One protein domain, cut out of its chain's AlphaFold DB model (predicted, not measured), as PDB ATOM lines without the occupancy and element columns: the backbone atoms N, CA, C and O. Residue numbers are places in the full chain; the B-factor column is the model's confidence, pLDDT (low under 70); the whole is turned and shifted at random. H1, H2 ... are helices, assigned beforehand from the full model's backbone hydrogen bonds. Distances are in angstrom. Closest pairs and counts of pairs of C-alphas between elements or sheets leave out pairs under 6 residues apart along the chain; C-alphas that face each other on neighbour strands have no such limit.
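Overview. This is residues 23 to 77 of the 77 residues of an uncharacterized protein of Pelagibacteraceae bacterium (UniProt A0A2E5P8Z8). One long helix, H1, sticks out with residues 26 to 32 and 34 to 40, and the short helices H2, H3 and H4 follow in a loose zigzag with few contacts. Here 55 residues are printed, with four named helices in that order and no named strand: all helix. The whole is loose, radius of gyration of the C-alphas 14.0 A, spans 39 by 27 by 20 A.

Along the chain. Find C-alpha 27 at (217.036, 125.182, 181.457); from there H1, residues 27 to 44, runs 25.8 A. Next come H2, residues 46 to 52, 9.9 A, and H3, residues 59 to 66, 10.6 A. H4, residues 69 to 76, runs 10.7 A to C-alpha 76 at (217.887, 113.818, 149.945).

Arrangement. Look at C-alphas 42 and 49, 6.7 A apart, the closest of H1 and H2, which are close but not clearly touching. H2 and H3 are too, closest C-alphas 52 and 62, 7.4 A. H1 and H4 are apart. In H1, H2, H3 and H4 every O i to N i+4 pair is within hydrogen-bond range.

Size, cuts and confidence. The printed part has no cut and no long link. Residues 49, 51 to 57 and 77 have pLDDT under 70.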
ATOM      1  N   THR A  23     229.531 122.881 185.404       77.31
ATOM      2  CA  THR A  23     228.134 123.039 185.819       77.31
ATOM      3  C   THR A  23     227.269 123.073 184.558       77.31
ATOM      4  O   THR A  23     227.512 123.919 183.694       77.31
ATOM      5  N   PRO A  24     226.295 122.158 184.406       77.06
ATOM      6  CA  PRO A  24     225.440 122.163 183.233       77.06
ATOM      7  C   PRO A  24     224.615 123.447 183.217       77.06
ATOM      8  O   PRO A  24     224.129 123.892 184.261       77.06
ATOM      9  N   SER A  25     224.428 124.009 182.026       84.00
ATOM     10  CA  SER A  25     223.554 125.159 181.828       84.00
ATOM     11  C   SER A  25     222.164 124.868 182.390       84.00
ATOM     12  O   SER A  25     221.591 123.791 182.193       84.00
ATOM     13  N   THR A  26     221.600 125.841 183.093       90.38
ATOM     14  CA  THR A  26     220.219 125.770 183.560       90.38
ATOM     15  C   THR A  26     219.257 125.718 182.365       90.38
ATOM     16  O   THR A  26     219.576 126.227 181.287       90.38
ATOM     17  N   PRO A  27     218.030 125.190 182.534       88.50
ATOM     18  CA  PRO A  27     217.036 125.182 181.457       88.50
ATOM     19  C   PRO A  27     216.773 126.567 180.853       88.50
ATOM     20  O   PRO A  27     216.479 126.689 179.668       88.50
ATOM     21  N   ARG A  28     216.897 127.621 181.668       86.81
ATOM     22  CA  ARG A  28     216.749 129.002 181.214       86.81
ATOM     23  C   ARG A  28     217.916 129.449 180.335       86.81
ATOM     24  O   ARG A  28     217.670 130.065 179.307       86.81
ATOM     25  N   GLU A  29     219.148 129.137 180.721       86.88
ATOM     26  CA  GLU A  29     220.338 129.473 179.928       86.88
ATOM     27  C   GLU A  29     220.345 128.732 178.591       86.88
ATOM     28  O   GLU A  29     220.655 129.335 177.570       86.88
ATOM     29  N   ILE A  30     219.916 127.464 178.577       85.25
ATOM     30  CA  ILE A  30     219.740 126.696 177.336       85.25
ATOM     31  C   ILE A  30     218.708 127.380 176.438       85.25
ATOM     32  O   ILE A  30     218.973 127.614 175.266       85.25
ATOM     33  N   PHE A  31     217.558 127.765 176.992       81.44
ATOM     34  CA  PHE A  31     216.522 128.457 176.228       81.44
ATOM     35  C   PHE A  31     217.002 129.806 175.670       81.44
ATOM     36  O   PHE A  31     216.759 130.122 174.508       81.44
ATOM     37  N   GLU A  32     217.686 130.615 176.481       87.25
ATOM     38  CA  GLU A  32     218.225 131.909 176.046       87.25
ATOM     39  C   GLU A  32     219.297 131.733 174.958       87.25
ATOM     40  O   GLU A  32     219.316 132.498 173.988       87.25
ATOM     41  N   GLN A  33     220.133 130.698 175.071       87.69
ATOM     42  CA  GLN A  33     221.107 130.330 174.048       87.69
ATOM     43  C   GLN A  33     220.425 129.890 172.749       87.69
ATOM     44  O   GLN A  33     220.761 130.421 171.692       87.69
ATOM     45  N   GLU A  34     219.438 128.997 172.816       84.06
ATOM     46  CA  GLU A  34     218.670 128.577 171.644       84.06
ATOM     47  C   GLU A  34     218.058 129.803 170.955       84.06
ATOM     48  O   GLU A  34     218.266 130.012 169.763       84.06
ATOM     49  N   VAL A  35     217.366 130.681 171.691       83.19
ATOM     50  CA  VAL A  35     216.764 131.900 171.120       83.19
ATOM     51  C   VAL A  35     217.800 132.755 170.391       83.19
ATOM     52  O   VAL A  35     217.503 133.279 169.314       83.19
ATOM     53  N   LYS A  36     219.007 132.889 170.947       84.94
ATOM     54  CA  LYS A  36     220.102 133.624 170.315       84.94
ATOM     55  C   LYS A  36     220.567 132.948 169.019       84.94
ATOM     56  O   LYS A  36     220.649 133.619 167.995       84.94
ATOM     57  N   GLU A  37     220.782 131.636 169.032       84.56
ATOM     58  CA  GLU A  37     221.157 130.860 167.841       84.56
ATOM     59  C   GLU A  37     220.089 130.967 166.739       84.56
ATOM     60  O   GLU A  37     220.404 131.150 165.563       84.56
ATOM     61  N   TRP A  38     218.808 130.945 167.113       78.56
ATOM     62  CA  TRP A  38     217.691 131.147 166.190       78.56
ATOM     63  C   TRP A  38     217.672 132.561 165.584       78.56
ATOM     64  O   TRP A  38     217.302 132.718 164.415       78.56
ATOM     65  N   GLN A  39     218.058 133.591 166.345       77.75
ATOM     66  CA  GLN A  39     218.177 134.970 165.853       77.75
ATOM     67  C   GLN A  39     219.354 135.129 164.884       77.75
ATOM     68  O   GLN A  39     219.166 135.676 163.800       77.75
ATOM     69  N   GLU A  40     220.525 134.592 165.221       83.56
ATOM     70  CA  GLU A  40     221.706 134.616 164.347       83.56
ATOM     71  C   GLU A  40     221.431 133.853 163.043       83.56
ATOM     72  O   GLU A  40     221.620 134.372 161.941       83.56
ATOM     73  N   TYR A  41     220.828 132.666 163.150       79.81
ATOM     74  CA  TYR A  41     220.414 131.886 161.990       79.81
ATOM     75  C   TYR A  41     219.409 132.635 161.105       79.81
ATOM     76  O   TYR A  41     219.368 132.433 159.886       79.81
ATOM     77  N   LYS A  42     218.583 133.504 161.698       75.69
ATOM     78  CA  LYS A  42     217.634 134.341 160.964       75.69
ATOM     79  C   LYS A  42     218.285 135.414 160.129       75.69
ATOM     80  O   LYS A  42     217.863 135.591 158.979       75.69
ATOM     81  N   ASP A  43     219.293 136.067 160.672       77.88
ATOM     82  CA  ASP A  43     220.025 137.094 159.949       77.88
ATOM     83  C   ASP A  43     220.845 136.476 158.804       77.88
ATOM     84  O   ASP A  43     220.855 137.017 157.695       77.88
ATOM     85  N   ASP A  44     221.386 135.269 159.005       83.94
ATOM     86  CA  ASP A  44     222.164 134.547 157.991       83.94
ATOM     87  C   ASP A  44     221.308 133.870 156.904       83.94
ATOM     88  O   ASP A  44     221.759 133.676 155.770       83.94
ATOM     89  N   ASN A  45     220.049 133.515 157.201       78.12
ATOM     90  CA  ASN A  45     219.185 132.740 156.294       78.12
ATOM     91  C   ASN A  45     217.849 133.431 155.960       78.12
ATOM     92  O   ASN A  45     216.777 132.819 156.062       78.12
ATOM     93  N   PRO A  46     217.850 134.675 155.440       76.00
ATOM     94  CA  PRO A  46     216.628 135.459 155.232       76.00
ATOM     95  C   PRO A  46     215.647 134.823 154.233       76.00
ATOM     96  O   PRO A  46     214.444 135.085 154.278       76.00
ATOM     97  N   LYS A  47     216.130 133.974 153.312       75.62
ATOM     98  CA  LYS A  47     215.280 133.231 152.361       75.62
ATOM     99  C   LYS A  47     214.448 132.152 153.051       75.62
ATOM    100  O   LYS A  47     213.282 131.993 152.703       75.62
ATOM    101  N   LEU A  48     215.026 131.441 154.019       72.94
ATOM    102  CA  LEU A  48     214.327 130.397 154.762       72.94
ATOM    103  C   LEU A  48     213.206 131.010 155.602       72.94
ATOM    104  O   LEU A  48     212.071 130.554 155.531       72.94
ATOM    105  N   TRP A  49     213.471 132.132 156.269       68.12
ATOM    106  CA  TRP A  49     212.449 132.848 157.036       68.12
ATOM    107  C   TRP A  49     211.360 133.461 156.168       68.12
ATOM    108  O   TRP A  49     210.188 133.375 156.520       68.12
ATOM    109  N   LYS A  50     211.696 133.998 154.989       71.19
ATOM    110  CA  LYS A  50     210.677 134.396 154.003       71.19
ATOM    111  C   LYS A  50     209.797 133.228 153.574       71.19
ATOM    112  O   LYS A  50     208.631 133.456 153.282       71.19
ATOM    113  N   THR A  51     210.337 132.012 153.516       68.44
ATOM    114  CA  THR A  51     209.554 130.806 153.242       68.44
ATOM    115  C   THR A  51     208.671 130.464 154.435       68.44
ATOM    116  O   THR A  51     207.471 130.382 154.234       68.44
ATOM    117  N   VAL A  52     209.212 130.387 155.657       66.44
ATOM    118  CA  VAL A  52     208.464 130.078 156.899       66.44
ATOM    119  C   VAL A  52     207.333 131.071 157.182       66.44
ATOM    120  O   VAL A  52     206.241 130.667 157.566       66.44
ATOM    121  N   TYR A  53     207.555 132.367 156.948       66.44
ATOM    122  CA  TYR A  53     206.536 133.409 157.123       66.44
ATOM    123  C   TYR A  53     205.521 133.489 155.974       66.44
ATOM    124  O   TYR A  53     204.604 134.317 156.029       66.44
ATOM    125  N   LYS A  54     205.631 132.656 154.925       64.88
ATOM    126  CA  LYS A  54     204.518 132.526 153.980       64.88
ATOM    127  C   LYS A  54     203.324 131.962 154.731       64.88
ATOM    128  O   LYS A  54     203.428 131.013 155.495       64.88
ATOM    129  N   ARG A  55     202.154 132.524 154.436       58.00
ATOM    130  CA  ARG A  55     200.856 132.144 155.016       58.00
ATOM    131  C   ARG A  55     200.505 130.655 154.840       58.00
ATOM    132  O   ARG A  55     199.574 130.171 155.467       58.00
ATOM    133  N   THR A  56     201.232 129.969 153.965       61.66
ATOM    134  CA  THR A  56     201.109 128.557 153.621       61.66
ATOM    135  C   THR A  56     202.511 127.945 153.599       61.66
ATOM    136  O   THR A  56     203.154 127.892 152.549       61.66
ATOM    137  N   VAL A  57     203.009 127.541 154.762       65.00
ATOM    138  CA  VAL A  57     204.038 126.501 154.847       65.00
ATOM    139  C   VAL A  57     203.336 125.274 155.380       65.00
ATOM    140  O   VAL A  57     202.741 125.324 156.456       65.00
ATOM    141  N   ASP A  58     203.318 124.212 154.582       74.94
ATOM    142  CA  ASP A  58     202.789 122.928 155.013       74.94
ATOM    143  C   ASP A  58     203.651 122.349 156.143       74.94
ATOM    144  O   ASP A  58     204.837 122.656 156.305       74.94
ATOM    145  N   THR A  59     203.017 121.527 156.974       75.25
ATOM    146  CA  THR A  59     203.649 120.945 158.158       75.25
ATOM    147  C   THR A  59     204.843 120.066 157.792       75.25
ATOM    148  O   THR A  59     205.792 120.000 158.570       75.25
ATOM    149  N   GLU A  60     204.842 119.438 156.613       79.75
ATOM    150  CA  GLU A  60     205.947 118.595 156.149       79.75
ATOM    151  C   GLU A  60     207.199 119.427 155.860       79.75
ATOM    152  O   GLU A  60     208.291 119.092 156.324       79.75
ATOM    153  N   THR A  61     207.037 120.560 155.180       77.00
ATOM    154  CA  THR A  61     208.111 121.521 154.926       77.00
ATOM    155  C   THR A  61     208.667 122.074 156.232       77.00
ATOM    156  O   THR A  61     209.886 122.188 156.364       77.00
ATOM    157  N   LEU A  62     207.801 122.373 157.210       77.00
ATOM    158  CA  LEU A  62     208.216 122.859 158.528       77.00
ATOM    159  C   LEU A  62     208.977 121.787 159.328       77.00
ATOM    160  O   LEU A  62     210.014 122.071 159.920       77.00
ATOM    161  N   ALA A  63     208.505 120.539 159.301       80.69
ATOM    162  CA  ALA A  63     209.189 119.425 159.944       80.69
ATOM    163  C   ALA A  63     210.565 119.182 159.313       80.69
ATOM    164  O   ALA A  63     211.548 119.003 160.029       80.69
ATOM    165  N   PHE A  64     210.661 119.243 157.981       81.25
ATOM    166  CA  PHE A  64     211.913 119.030 157.261       81.25
ATOM    167  C   PHE A  64     212.971 120.088 157.594       81.25
ATOM    168  O   PHE A  64     214.123 119.741 157.848       81.25
ATOM    169  N   ILE A  65     212.611 121.378 157.644       79.94
ATOM    170  CA  ILE A  65     213.562 122.445 158.011       79.94
ATOM    171  C   ILE A  65     214.026 122.362 159.468       79.94
ATOM    172  O   ILE A  65     215.155 122.769 159.736       79.94
ATOM    173  N   SER A  66     213.229 121.788 160.373       79.94
ATOM    174  CA  SER A  66     213.613 121.563 161.772       79.94
ATOM    175  C   SER A  66     214.599 120.406 161.976       79.94
ATOM    176  O   SER A  66     215.167 120.280 163.056       79.94
ATOM    177  N   LEU A  67     214.831 119.558 160.968       82.56
ATOM    178  CA  LEU A  67     215.791 118.456 161.078       82.56
ATOM    179  C   LEU A  67     217.246 118.949 161.089       82.56
ATOM    180  O   LEU A  67     217.588 119.968 160.480       82.56
ATOM    181  N   SER A  68     218.135 118.173 161.714       82.94
ATOM    182  CA  SER A  68     219.580 118.416 161.639       82.94
ATOM    183  C   SER A  68     220.103 118.260 160.204       82.94
ATOM    184  O   SER A  68     219.531 117.520 159.397       82.94
ATOM    185  N   ASN A  69     221.210 118.938 159.881       81.12
ATOM    186  CA  ASN A  69     221.818 118.875 158.544       81.12
ATOM    187  C   ASN A  69     222.192 117.439 158.144       81.12
ATOM    188  O   ASN A  69     221.912 117.031 157.019       81.12
ATOM    189  N   ASP A  70     222.712 116.651 159.086       85.06
ATOM    190  CA  ASP A  70     223.034 115.235 158.881       85.06
ATOM    191  C   ASP A  70     221.803 114.402 158.517       85.06
ATOM    192  O   ASP A  70     221.861 113.525 157.655       85.06
ATOM    193  N   THR A  71     220.670 114.675 159.167       81.12
ATOM    194  CA  THR A  71     219.417 113.960 158.901       81.12
ATOM    195  C   THR A  71     218.847 114.370 157.549       81.12
ATOM    196  O   THR A  71     218.450 113.505 156.773       81.12
ATOM    197  N   LYS A  72     218.875 115.669 157.220       85.44
ATOM    198  CA  LYS A  72     218.467 116.170 155.901       85.44
ATOM    199  C   LYS A  72     219.277 115.493 154.796       85.44
ATOM    200  O   LYS A  72     218.685 114.938 153.880       85.44
ATOM    201  N   ALA A  73     220.606 115.451 154.915       82.88
ATOM    202  CA  ALA A  73     221.496 114.859 153.912       82.88
ATOM    203  C   ALA A  73     221.228 113.367 153.632       82.88
ATOM    204  O   ALA A  73     221.465 112.915 152.516       82.88
ATOM    205  N   LYS A  74     220.716 112.615 154.616       85.44
ATOM    206  CA  LYS A  74     220.309 111.206 154.457       85.44
ATOM    207  C   LYS A  74     218.940 111.018 153.798       85.44
ATOM    208  O   LYS A  74     218.636 109.914 153.383       85.44
ATOM    209  N   ILE A  75     218.100 112.052 153.782       80.75
ATOM    210  CA  ILE A  75     216.761 112.015 153.174       80.75
ATOM    211  C   ILE A  75     216.824 112.424 151.697       80.75
ATOM    212  O   ILE A  75     216.027 111.946 150.897       80.75
ATOM    213  N   VAL A  76     217.744 113.330 151.333       74.88
ATOM    214  CA  VAL A  76     217.887 113.818 149.945       74.88
ATOM    215  C   VAL A  76     218.806 112.932 149.083       74.88
ATOM    216  O   VAL A  76     218.834 113.114 147.867       74.88
ATOM    217  N   ASN A  77     219.546 111.998 149.692       51.81
ATOM    218  CA  ASN A  77     220.359 110.974 149.015       51.81
ATOM    219  C   ASN A  77     219.700 109.601 149.134       51.81
ATOM    220  O   ASN A  77     219.826 108.818 148.169       51.81
TER     221      ASN A  77